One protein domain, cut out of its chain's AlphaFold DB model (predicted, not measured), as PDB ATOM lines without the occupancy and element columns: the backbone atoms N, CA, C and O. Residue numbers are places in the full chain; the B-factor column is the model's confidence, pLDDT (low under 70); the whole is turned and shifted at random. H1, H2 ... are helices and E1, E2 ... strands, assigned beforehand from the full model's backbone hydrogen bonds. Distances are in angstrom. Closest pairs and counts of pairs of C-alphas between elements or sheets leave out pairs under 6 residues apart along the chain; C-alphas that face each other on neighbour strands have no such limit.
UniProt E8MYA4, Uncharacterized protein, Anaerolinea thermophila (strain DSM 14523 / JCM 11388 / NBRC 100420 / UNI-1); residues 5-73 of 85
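AT A GLANCE: This is residues 5 to 73 of the 85 residues of an uncharacterized protein of Anaerolinea thermophila (strain DSM 14523 / JCM 11388 / NBRC 100420 / UNI-1) (UniProt E8MYA4). A strongly twisted sheet of five short strands forms the larger part, and beside it, toward one end of the longest axis, sit helix H1 and a small two-stranded ribbon made of E1 and E7. The printed part has 69 residues, with seven named strands and one named helix in the order E1 E2 E3 E4 E5 E6 H1 E7. The larger sheet has the order E5, E4, E3, E2, E6, antiparallel throughout, and the class is mixed, helices and strands. The whole is compact, with a radius of gyration of the C-alphas of 10.8 A and spans of 26 by 21 by 19 A.

IN THESE COORDINATES: E1 is residues 5 to 7, 6.8 A long, beginning at C-alpha 5 (-2.816, 46.135, 33.681). E2 is residues 11 to 14, 9.8 A; E3, 19 to 22, 9.7 A; E4, 27 to 30, 10.0 A; E5, 35 to 38, 10.3 A; E6, 44 to 47, 7.8 A. H1 is residues 50 to 58, 12.4 A. E7 is residues 69 to 72, 9.6 A, ending at C-alpha 72 (-4.274, 39.785, 35.297).

HOW THE PARTS SIT: E2 to E5 form a meander, each strand the antiparallel neighbour of the one before. Within hydrogen-bond range are N 12 and O 20 across the hairpin E2 and E3, at 2.9 A, N 21 and O 29 across the hairpin E3 and E4, at 2.8 A, and N 28 and O 37 across the hairpin E4 and E5, at 2.9 A. E6 is E2's other neighbour, with N 13 and O 46 at 2.8 A. Edge strands E5 and E6 are apart. H1 only grazes this sheet, with residues 52 to 56; every O i to N i+4 pair in it is within hydrogen-bond range. E1 and E7 are antiparallel, with N 6 and O 70 at 2.9 A.

THE WHOLE: The C-alphas farthest apart, of Asn 25 and Arg 58, are 29.4 A apart. The printed part has no cut and no long link. Its mean pLDDT is 95.2, and no printed residue is under 70.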
ATOM      1  N   PRO A   5      -3.886  45.598  32.855       93.94
ATOM      2  CA  PRO A   5      -2.816  46.135  33.681       93.94
ATOM      3  C   PRO A   5      -3.409  46.732  34.959       93.94
ATOM      4  O   PRO A   5      -4.336  47.540  34.905       93.94
ATOM      5  N   VAL A   6      -2.852  46.349  36.103       93.75
ATOM      6  CA  VAL A   6      -3.195  46.916  37.410       93.75
ATOM      7  C   VAL A   6      -1.919  47.412  38.067       93.75
ATOM      8  O   VAL A   6      -0.889  46.744  37.998       93.75
ATOM      9  N   ALA A   7      -1.977  48.572  38.722       95.38
ATOM     10  CA  ALA A   7      -0.826  49.126  39.420       95.38
ATOM     11  C   ALA A   7      -0.289  48.120  40.448       95.38
ATOM     12  O   ALA A   7      -1.018  47.664  41.332       95.38
ATOM     13  N   ARG A   8       1.006  47.798  40.377       96.00
ATOM     14  CA  ARG A   8       1.612  46.809  41.286       96.00
ATOM     15  C   ARG A   8       1.516  47.206  42.761       96.00
ATOM     16  O   ARG A   8       1.546  46.346  43.629       96.00
ATOM     17  N   SER A   9       1.397  48.505  43.044       95.94
ATOM     18  CA  SER A   9       1.234  49.039  44.401       95.94
ATOM     19  C   SER A   9      -0.089  48.633  45.050       95.94
ATOM     20  O   SER A   9      -0.217  48.719  46.270       95.94
ATOM     21  N   TRP A  10      -1.066  48.179  44.265       96.62
ATOM     22  CA  TRP A  10      -2.342  47.691  44.780       96.62
ATOM     23  C   TRP A  10      -2.245  46.251  45.277       96.62
ATOM     24  O   TRP A  10      -3.109  45.815  46.027       96.62
ATOM     25  N   VAL A  11      -1.194  45.514  44.912       97.38
ATOM     26  CA  VAL A  11      -1.022  44.127  45.344       97.38
ATOM     27  C   VAL A  11      -0.486  44.091  46.774       97.38
ATOM     28  O   VAL A  11       0.568  44.656  47.087       97.38
ATOM     29  N   VAL A  12      -1.210  43.394  47.639       98.25
ATOM     30  CA  VAL A  12      -0.880  43.192  49.049       98.25
ATOM     31  C   VAL A  12      -0.836  41.710  49.387       98.25
ATOM     32  O   VAL A  12      -1.588  40.908  48.835       98.25
ATOM     33  N   MET A  13       0.029  41.360  50.332       98.06
ATOM     34  CA  MET A  13       0.040  40.061  50.989       98.06
ATOM     35  C   MET A  13      -0.736  40.175  52.298       98.06
ATOM     36  O   MET A  13      -0.424  41.013  53.145       98.06
ATOM     37  N   MET A  14      -1.745  39.328  52.473       97.81
ATOM     38  CA  MET A  14      -2.559  39.280  53.686       97.81
ATOM     39  C   MET A  14      -1.859  38.440  54.758       97.81
ATOM     40  O   MET A  14      -1.161  37.474  54.440       97.81
ATOM     41  N   HIS A  15      -2.101  38.724  56.041       96.94
ATOM     42  CA  HIS A  15      -1.590  37.897  57.147       96.94
ATOM     43  C   HIS A  15      -2.028  36.421  57.065       96.94
ATOM     44  O   HIS A  15      -1.361  35.551  57.620       96.94
ATOM     45  N   GLY A  16      -3.108  36.127  56.331       91.81
ATOM     46  CA  GLY A  16      -3.557  34.769  56.016       91.81
ATOM     47  C   GLY A  16      -2.722  34.022  54.965       91.81
ATOM     48  O   GLY A  16      -3.061  32.888  54.641       91.81
ATOM     49  N   GLY A  17      -1.660  34.627  54.418       93.50
ATOM     50  CA  GLY A  17      -0.730  33.973  53.490       93.50
ATOM     51  C   GLY A  17      -1.178  33.940  52.026       93.50
ATOM     52  O   GLY A  17      -0.623  33.178  51.241       93.50
ATOM     53  N   PHE A  18      -2.167  34.749  51.650       95.12
ATOM     54  CA  PHE A  18      -2.642  34.886  50.272       95.12
ATOM     55  C   PHE A  18      -2.503  36.332  49.788       95.12
ATOM     56  O   PHE A  18      -2.400  37.256  50.598       95.12
ATOM     57  N   ALA A  19      -2.496  36.521  48.469       96.56
ATOM     58  CA  ALA A  19      -2.416  37.842  47.858       96.56
ATOM     59  C   ALA A  19      -3.796  38.400  47.509       96.56
ATOM     60  O   ALA A  19      -4.696  37.666  47.089       96.56
ATOM     61  N   ALA A  20      -3.930  39.716  47.627       97.38
ATOM     62  CA  ALA A  20      -5.120  40.447  47.231       97.38
ATOM     63  C   ALA A  20      -4.765  41.752  46.504       97.38
ATOM     64  O   ALA A  20      -3.659  42.277  46.654       97.38
ATOM     65  N   LEU A  21      -5.707  42.288  45.727       96.31
ATOM     66  CA  LEU A  21      -5.679  43.690  45.309       96.31
ATOM     67  C   LEU A  21      -6.441  44.526  46.325       96.31
ATOM     68  O   LEU A  21      -7.596  44.233  46.619       96.31
ATOM     69  N   ASP A  22      -5.808  45.582  46.805       96.44
ATOM     70  CA  ASP A  22      -6.448  46.660  47.541       96.44
ATOM     71  C   ASP A  22      -7.246  47.535  46.566       96.44
ATOM     72  O   ASP A  22      -6.675  48.218  45.712       96.44
ATOM     73  N   TRP A  23      -8.573  47.469  46.678       92.12
ATOM     74  CA  TRP A  23      -9.517  48.232  45.859       92.12
ATOM     75  C   TRP A  23      -9.914  49.567  46.510       92.12
ATOM     76  O   TRP A  23     -10.734  50.311  45.965       92.12
ATOM     77  N   GLY A  24      -9.341  49.880  47.676       91.69
ATOM     78  CA  GLY A  24      -9.727  51.010  48.509       91.69
ATOM     79  C   GLY A  24     -11.004  50.759  49.316       91.69
ATOM     80  O   GLY A  24     -11.731  49.787  49.122       91.69
ATOM     81  N   ASN A  25     -11.285  51.659  50.263       92.00
ATOM     82  CA  ASN A  25     -12.491  51.641  51.108       92.00
ATOM     83  C   ASN A  25     -12.735  50.314  51.861       92.00
ATOM     84  O   ASN A  25     -13.876  49.954  52.139       92.00
ATOM     85  N   GLY A  26     -11.665  49.584  52.200       94.62
ATOM     86  CA  GLY A  26     -11.753  48.292  52.887       94.62
ATOM     87  C   GLY A  26     -12.226  47.136  52.002       94.62
ATOM     88  O   GLY A  26     -12.506  46.055  52.521       94.62
ATOM     89  N   LEU A  27     -12.329  47.348  50.686       96.31
ATOM     90  CA  LEU A  27     -12.666  46.330  49.702       96.31
ATOM     91  C   LEU A  27     -11.385  45.778  49.073       96.31
ATOM     92  O   LEU A  27     -10.542  46.528  48.586       96.31
ATOM     93  N   TYR A  28     -11.265  44.456  49.052       96.69
ATOM     94  CA  TYR A  28     -10.114  43.756  48.497       96.69
ATOM     95  C   TYR A  28     -10.578  42.656  47.546       96.69
ATOM     96  O   TYR A  28     -11.647  42.078  47.735       96.69
ATOM     97  N   LEU A  29      -9.772  42.349  46.533       95.38
ATOM     98  CA  LEU A  29      -9.989  41.222  45.626       95.38
ATOM     99  C   LEU A  29      -8.967  40.125  45.915       95.38
ATOM    100  O   LEU A  29      -7.778  40.342  45.709       95.38
ATOM    101  N   ASP A  30      -9.414  38.944  46.337       94.81
ATOM    102  CA  ASP A  30      -8.554  37.765  46.484       94.81
ATOM    103  C   ASP A  30      -8.062  37.320  45.096       94.81
ATOM    104  O   ASP A  30      -8.867  36.937  44.243       94.81
ATOM    105  N   LEU A  31      -6.744  37.361  44.869       93.19
ATOM    106  CA  LEU A  31      -6.132  37.017  43.578       93.19
ATOM    107  C   LEU A  31      -6.100  35.509  43.297       93.19
ATOM    108  O   LEU A  31      -5.899  35.097  42.159       93.19
ATOM    109  N   THR A  32      -6.304  34.680  44.315       90.00
ATOM    110  CA  THR A  32      -6.377  33.221  44.172       90.00
ATOM    111  C   THR A  32      -7.788  32.789  43.788       90.00
ATOM    112  O   THR A  32      -7.968  31.879  42.982       90.00
ATOM    113  N   ARG A  33      -8.802  33.426  44.385       89.31
ATOM    114  CA  ARG A  33     -10.217  33.049  44.215       89.31
ATOM    115  C   ARG A  33     -10.966  33.905  43.200       89.31
ATOM    116  O   ARG A  33     -12.040  33.501  42.763       89.31
ATOM    117  N   GLY A  34     -10.447  35.084  42.866       89.88
ATOM    118  CA  GLY A  34     -11.158  36.075  42.060       89.88
ATOM    119  C   GLY A  34     -12.418  36.604  42.752       89.88
ATOM    120  O   GLY A  34     -13.402  36.905  42.081       89.88
ATOM    121  N   GLN A  35     -12.423  36.669  44.089       91.81
ATOM    122  CA  GLN A  35     -13.587  37.064  44.889       91.81
ATOM    123  C   GLN A  35     -13.297  38.298  45.735       91.81
ATOM    124  O   GLN A  35     -12.245  38.397  46.367       91.81
ATOM    125  N   PHE A  36     -14.254  39.223  45.767       94.75
ATOM    126  CA  PHE A  36     -14.181  40.381  46.645       94.75
ATOM    127  C   PHE A  36     -14.460  39.997  48.099       94.75
ATOM    128  O   PHE A  36     -15.326  39.167  48.384       94.75
ATOM    129  N   PHE A  37     -13.749  40.639  49.016       95.38
ATOM    130  CA  PHE A  37     -13.946  40.512  50.452       95.38
ATOM    131  C   PHE A  37     -13.662  41.844  51.149       95.38
ATOM    132  O   PHE A  37     -12.998  42.725  50.599       95.38
ATOM    133  N   THR A  38     -14.184  41.997  52.363       96.62
ATOM    134  CA  THR A  38     -13.907  43.159  53.204       96.62
ATOM    135  C   THR A  38     -12.783  42.849  54.182       96.62
ATOM    136  O   THR A  38     -12.743  41.774  54.783       96.62
ATOM    137  N   ALA A  39     -11.864  43.793  54.341       96.50
ATOM    138  CA  ALA A  39     -10.774  43.715  55.305       96.50
ATOM    139  C   ALA A  39     -10.315  45.118  55.712       96.50
ATOM    140  O   ALA A  39     -10.808  46.134  55.214       96.50
ATOM    141  N   THR A  40      -9.378  45.176  56.649       96.19
ATOM    142  CA  THR A  40      -8.739  46.413  57.092       96.19
ATOM    143  C   THR A  40      -7.247  46.381  56.791       96.19
ATOM    144  O   THR A  40      -6.654  45.317  56.642       96.19
ATOM    145  N   GLU A  41      -6.593  47.545  56.804       94.38
ATOM    146  CA  GLU A  41      -5.134  47.623  56.623       94.38
ATOM    147  C   GLU A  41      -4.358  46.830  57.693       94.38
ATOM    148  O   GLU A  41      -3.219  46.443  57.474       94.38
ATOM    149  N   LYS A  42      -4.969  46.528  58.851       96.69
ATOM    150  CA  LYS A  42      -4.351  45.672  59.882       96.69
ATOM    151  C   LYS A  42      -4.280  44.199  59.479       96.69
ATOM    152  O   LYS A  42      -3.502  43.454  60.067       96.69
ATOM    153  N   ASP A  43      -5.104  43.779  58.524       97.50
ATOM    154  CA  ASP A  43      -5.113  42.418  57.988       97.50
ATOM    155  C   ASP A  43      -4.064  42.246  56.873       97.50
ATOM    156  O   ASP A  43      -3.693  41.119  56.522       97.50
ATOM    157  N   VAL A  44      -3.552  43.363  56.344       97.75
ATOM    158  CA  VAL A  44      -2.459  43.409  55.374       97.75
ATOM    159  C   VAL A  44      -1.130  43.207  56.098       97.75
ATOM    160  O   VAL A  44      -0.773  43.960  56.999       97.75
ATOM    161  N   SER A  45      -0.363  42.208  55.667       98.06
ATOM    162  CA  SER A  45       0.991  41.986  56.170       98.06
ATOM    163  C   SER A  45       1.978  42.978  55.561       98.06
ATOM    164  O   SER A  45       2.760  43.591  56.285       98.06
ATOM    165  N   HIS A  46       1.983  43.097  54.233       97.56
ATOM    166  CA  HIS A  46       2.862  44.004  53.495       97.56
ATOM    167  C   HIS A  46       2.393  44.171  52.044       97.56
ATOM    168  O   HIS A  46       1.593  43.390  51.529       97.56
ATOM    169  N   ARG A  47       2.915  45.197  51.367       97.62
ATOM    170  CA  ARG A  47       2.775  45.369  49.911       97.62
ATOM    171  C   ARG A  47       3.685  44.369  49.196       97.62
ATOM    172  O   ARG A  47       4.811  44.165  49.646       97.62
ATOM    173  N   ALA A  48       3.220  43.783  48.095       97.69
ATOM    174  CA  ALA A  48       3.953  42.723  47.405       97.69
ATOM    175  C   ALA A  48       5.308  43.208  46.852       97.69
ATOM    176  O   ALA A  48       5.398  44.176  46.082       97.69
ATOM    177  N   SER A  49       6.370  42.504  47.239       97.50
ATOM    178  CA  SER A  49       7.720  42.662  46.699       97.50
ATOM    179  C   SER A  49       7.868  41.955  45.347       97.50
ATOM    180  O   SER A  49       7.000  41.186  44.945       97.50
ATOM    181  N   ASP A  50       8.982  42.169  44.637       97.75
ATOM    182  CA  ASP A  50       9.270  41.419  43.398       97.75
ATOM    183  C   ASP A  50       9.297  39.900  43.643       97.75
ATOM    184  O   ASP A  50       8.789  39.137  42.828       97.75
ATOM    185  N   ALA A  51       9.799  39.459  44.803       97.50
ATOM    186  CA  ALA A  51       9.826  38.044  45.167       97.50
ATOM    187  C   ALA A  51       8.414  37.465  45.378       97.50
ATOM    188  O   ALA A  51       8.151  36.325  44.990       97.50
ATOM    189  N   ASP A  52       7.497  38.252  45.949       97.75
ATOM    190  CA  ASP A  52       6.094  37.849  46.086       97.75
ATOM    191  C   ASP A  52       5.422  37.783  44.715       97.75
ATOM    192  O   ASP A  52       4.732  36.815  44.408       97.75
ATOM    193  N   LEU A  53       5.659  38.776  43.854       97.38
ATOM    194  CA  LEU A  53       5.111  38.791  42.497       97.38
ATOM    195  C   LEU A  53       5.633  37.612  41.659       97.38
ATOM    196  O   LEU A  53       4.849  36.973  40.959       97.38
ATOM    197  N   ASP A  54       6.915  37.258  41.782       97.88
ATOM    198  CA  ASP A  54       7.486  36.053  41.167       97.88
ATOM    199  C   ASP A  54       6.777  34.778  41.641       97.88
ATOM    200  O   ASP A  54       6.497  33.879  40.839       97.88
ATOM    201  N   LEU A  55       6.470  34.685  42.939       95.88
ATOM    202  CA  LEU A  55       5.696  33.575  43.487       95.88
ATOM    203  C   LEU A  55       4.277  33.552  42.902       95.88
ATOM    204  O   LEU A  55       3.817  32.489  42.489       95.88
ATOM    205  N   LEU A  56       3.605  34.700  42.803       95.12
ATOM    206  CA  LEU A  56       2.253  34.793  42.244       95.12
ATOM    207  C   LEU A  56       2.190  34.391  40.767       95.12
ATOM    208  O   LEU A  56       1.221  33.744  40.370       95.12
ATOM    209  N   VAL A  57       3.222  34.698  39.974       96.12
ATOM    210  CA  VAL A  57       3.340  34.198  38.592       96.12
ATOM    211  C   VAL A  57       3.450  32.675  38.583       96.12
ATOM    212  O   VAL A  57       2.743  32.001  37.837       96.12
ATOM    213  N   ARG A  58       4.306  32.103  39.439       95.81
ATOM    214  CA  ARG A  58       4.497  30.642  39.525       95.81
ATOM    215  C   ARG A  58       3.240  29.905  39.981       95.81
ATOM    216  O   ARG A  58       3.019  28.777  39.551       95.81
ATOM    217  N   LEU A  59       2.446  30.528  40.848       92.31
ATOM    218  CA  LEU A  59       1.166  29.999  41.323       92.31
ATOM    219  C   LEU A  59       0.018  30.216  40.324       92.31
ATOM    220  O   LEU A  59      -1.057  29.656  40.518       92.31
ATOM    221  N   GLY A  60       0.231  31.004  39.265       91.81
ATOM    222  CA  GLY A  60      -0.793  31.329  38.272       91.81
ATOM    223  C   GLY A  60      -1.837  32.340  38.757       91.81
ATOM    224  O   GLY A  60      -2.886  32.467  38.134       91.81
ATOM    225  N   CYS A  61      -1.575  33.059  39.854       91.88
ATOM    226  CA  CYS A  61      -2.460  34.117  40.357       91.88
ATOM    227  C   CYS A  61      -2.391  35.382  39.489       91.88
ATOM    228  O   CYS A  61      -3.363  36.125  39.383       91.88
ATOM    229  N   ILE A  62      -1.227  35.637  38.886       93.94
ATOM    230  CA  ILE A  62      -1.013  36.714  37.918       93.94
ATOM    231  C   ILE A  62      -0.272  36.154  36.702       93.94
ATOM    232  O   ILE A  62       0.488  35.196  36.812       93.94
ATOM    233  N   GLU A  63      -0.451  36.775  35.541       94.50
ATOM    234  CA  GLU A  63       0.199  36.353  34.289       94.50
ATOM    235  C   GLU A  63       1.656  36.832  34.199       94.50
ATOM    236  O   GLU A  63       2.475  36.268  33.476       94.50
ATOM    237  N   GLY A  64       1.976  37.924  34.894       95.94
ATOM    238  CA  GLY A  64       3.276  38.579  34.852       95.94
ATOM    239  C   GLY A  64       3.223  39.961  35.484       95.94
ATOM    240  O   GLY A  64       2.160  40.437  35.886       95.94
ATOM    241  N   TYR A  65       4.368  40.629  35.542       97.31
ATOM    242  CA  TYR A  65       4.467  41.998  36.032       97.31
ATOM    243  C   TYR A  65       5.655  42.728  35.396       97.31
ATOM    244  O   TYR A  65       6.557  42.112  34.829       97.31
ATOM    245  N   ASP A  66       5.634  44.052  35.478       96.12
ATOM    246  CA  ASP A  66       6.761  44.920  35.166       96.12
ATOM    247  C   ASP A  66       7.000  45.928  36.301       96.12
ATOM    248  O   ASP A  66       6.521  45.779  37.429       96.12
ATOM    249  N   ARG A  67       7.782  46.974  36.018       95.62
ATOM    250  CA  ARG A  67       8.130  47.996  37.006       95.62
ATOM    251  C   ARG A  67       6.908  48.716  37.593       95.62
ATOM    252  O   ARG A  67       6.995  49.204  38.717       95.62
ATOM    253  N   LEU A  68       5.810  48.820  36.849       95.81
ATOM    254  CA  LEU A  68       4.637  49.617  37.209       95.81
ATOM    255  C   LEU A  68       3.386  48.765  37.424       95.81
ATOM    256  O   LEU A  68       2.558  49.123  38.264       95.81
ATOM    257  N   ASN A  69       3.245  47.653  36.706       97.19
ATOM    258  CA  ASN A  69       1.989  46.918  36.635       97.19
ATOM    259  C   ASN A  69       2.157  45.430  36.923       97.19
ATOM    260  O   ASN A  69       3.165  44.829  36.563       97.19
ATOM    261  N   VAL A  70       1.115  44.830  37.490       96.31
ATOM    262  CA  VAL A  70       0.829  43.402  37.354       96.31
ATOM    263  C   VAL A  70      -0.200  43.197  36.248       96.31
ATOM    264  O   VAL A  70      -1.028  44.070  35.975       96.31
ATOM    265  N   TYR A  71      -0.150  42.037  35.609       94.94
ATOM    266  CA  TYR A  71      -1.045  41.673  34.522       94.94
ATOM    267  C   TYR A  71      -1.950  40.529  34.965       94.94
ATOM    268  O   TYR A  71      -1.473  39.443  35.292       94.94
ATOM    269  N   LEU A  72      -3.257  40.778  34.954       91.00
ATOM    270  CA  LEU A  72      -4.274  39.785  35.297       91.00
ATOM    271  C   LEU A  72      -4.958  39.273  34.029       91.00
ATOM    272  O   LEU A  72      -5.144  40.024  33.064       91.00
ATOM    273  N   THR A  73      -5.348  37.998  34.045       83.75
ATOM    274  CA  THR A  73      -6.108  37.359  32.960       83.75
ATOM    275  C   THR A  73      -7.501  37.971  32.832       83.75
ATOM    276  O   THR A  73      -7.996  38.183  31.727       83.75
TER     277      THR A  73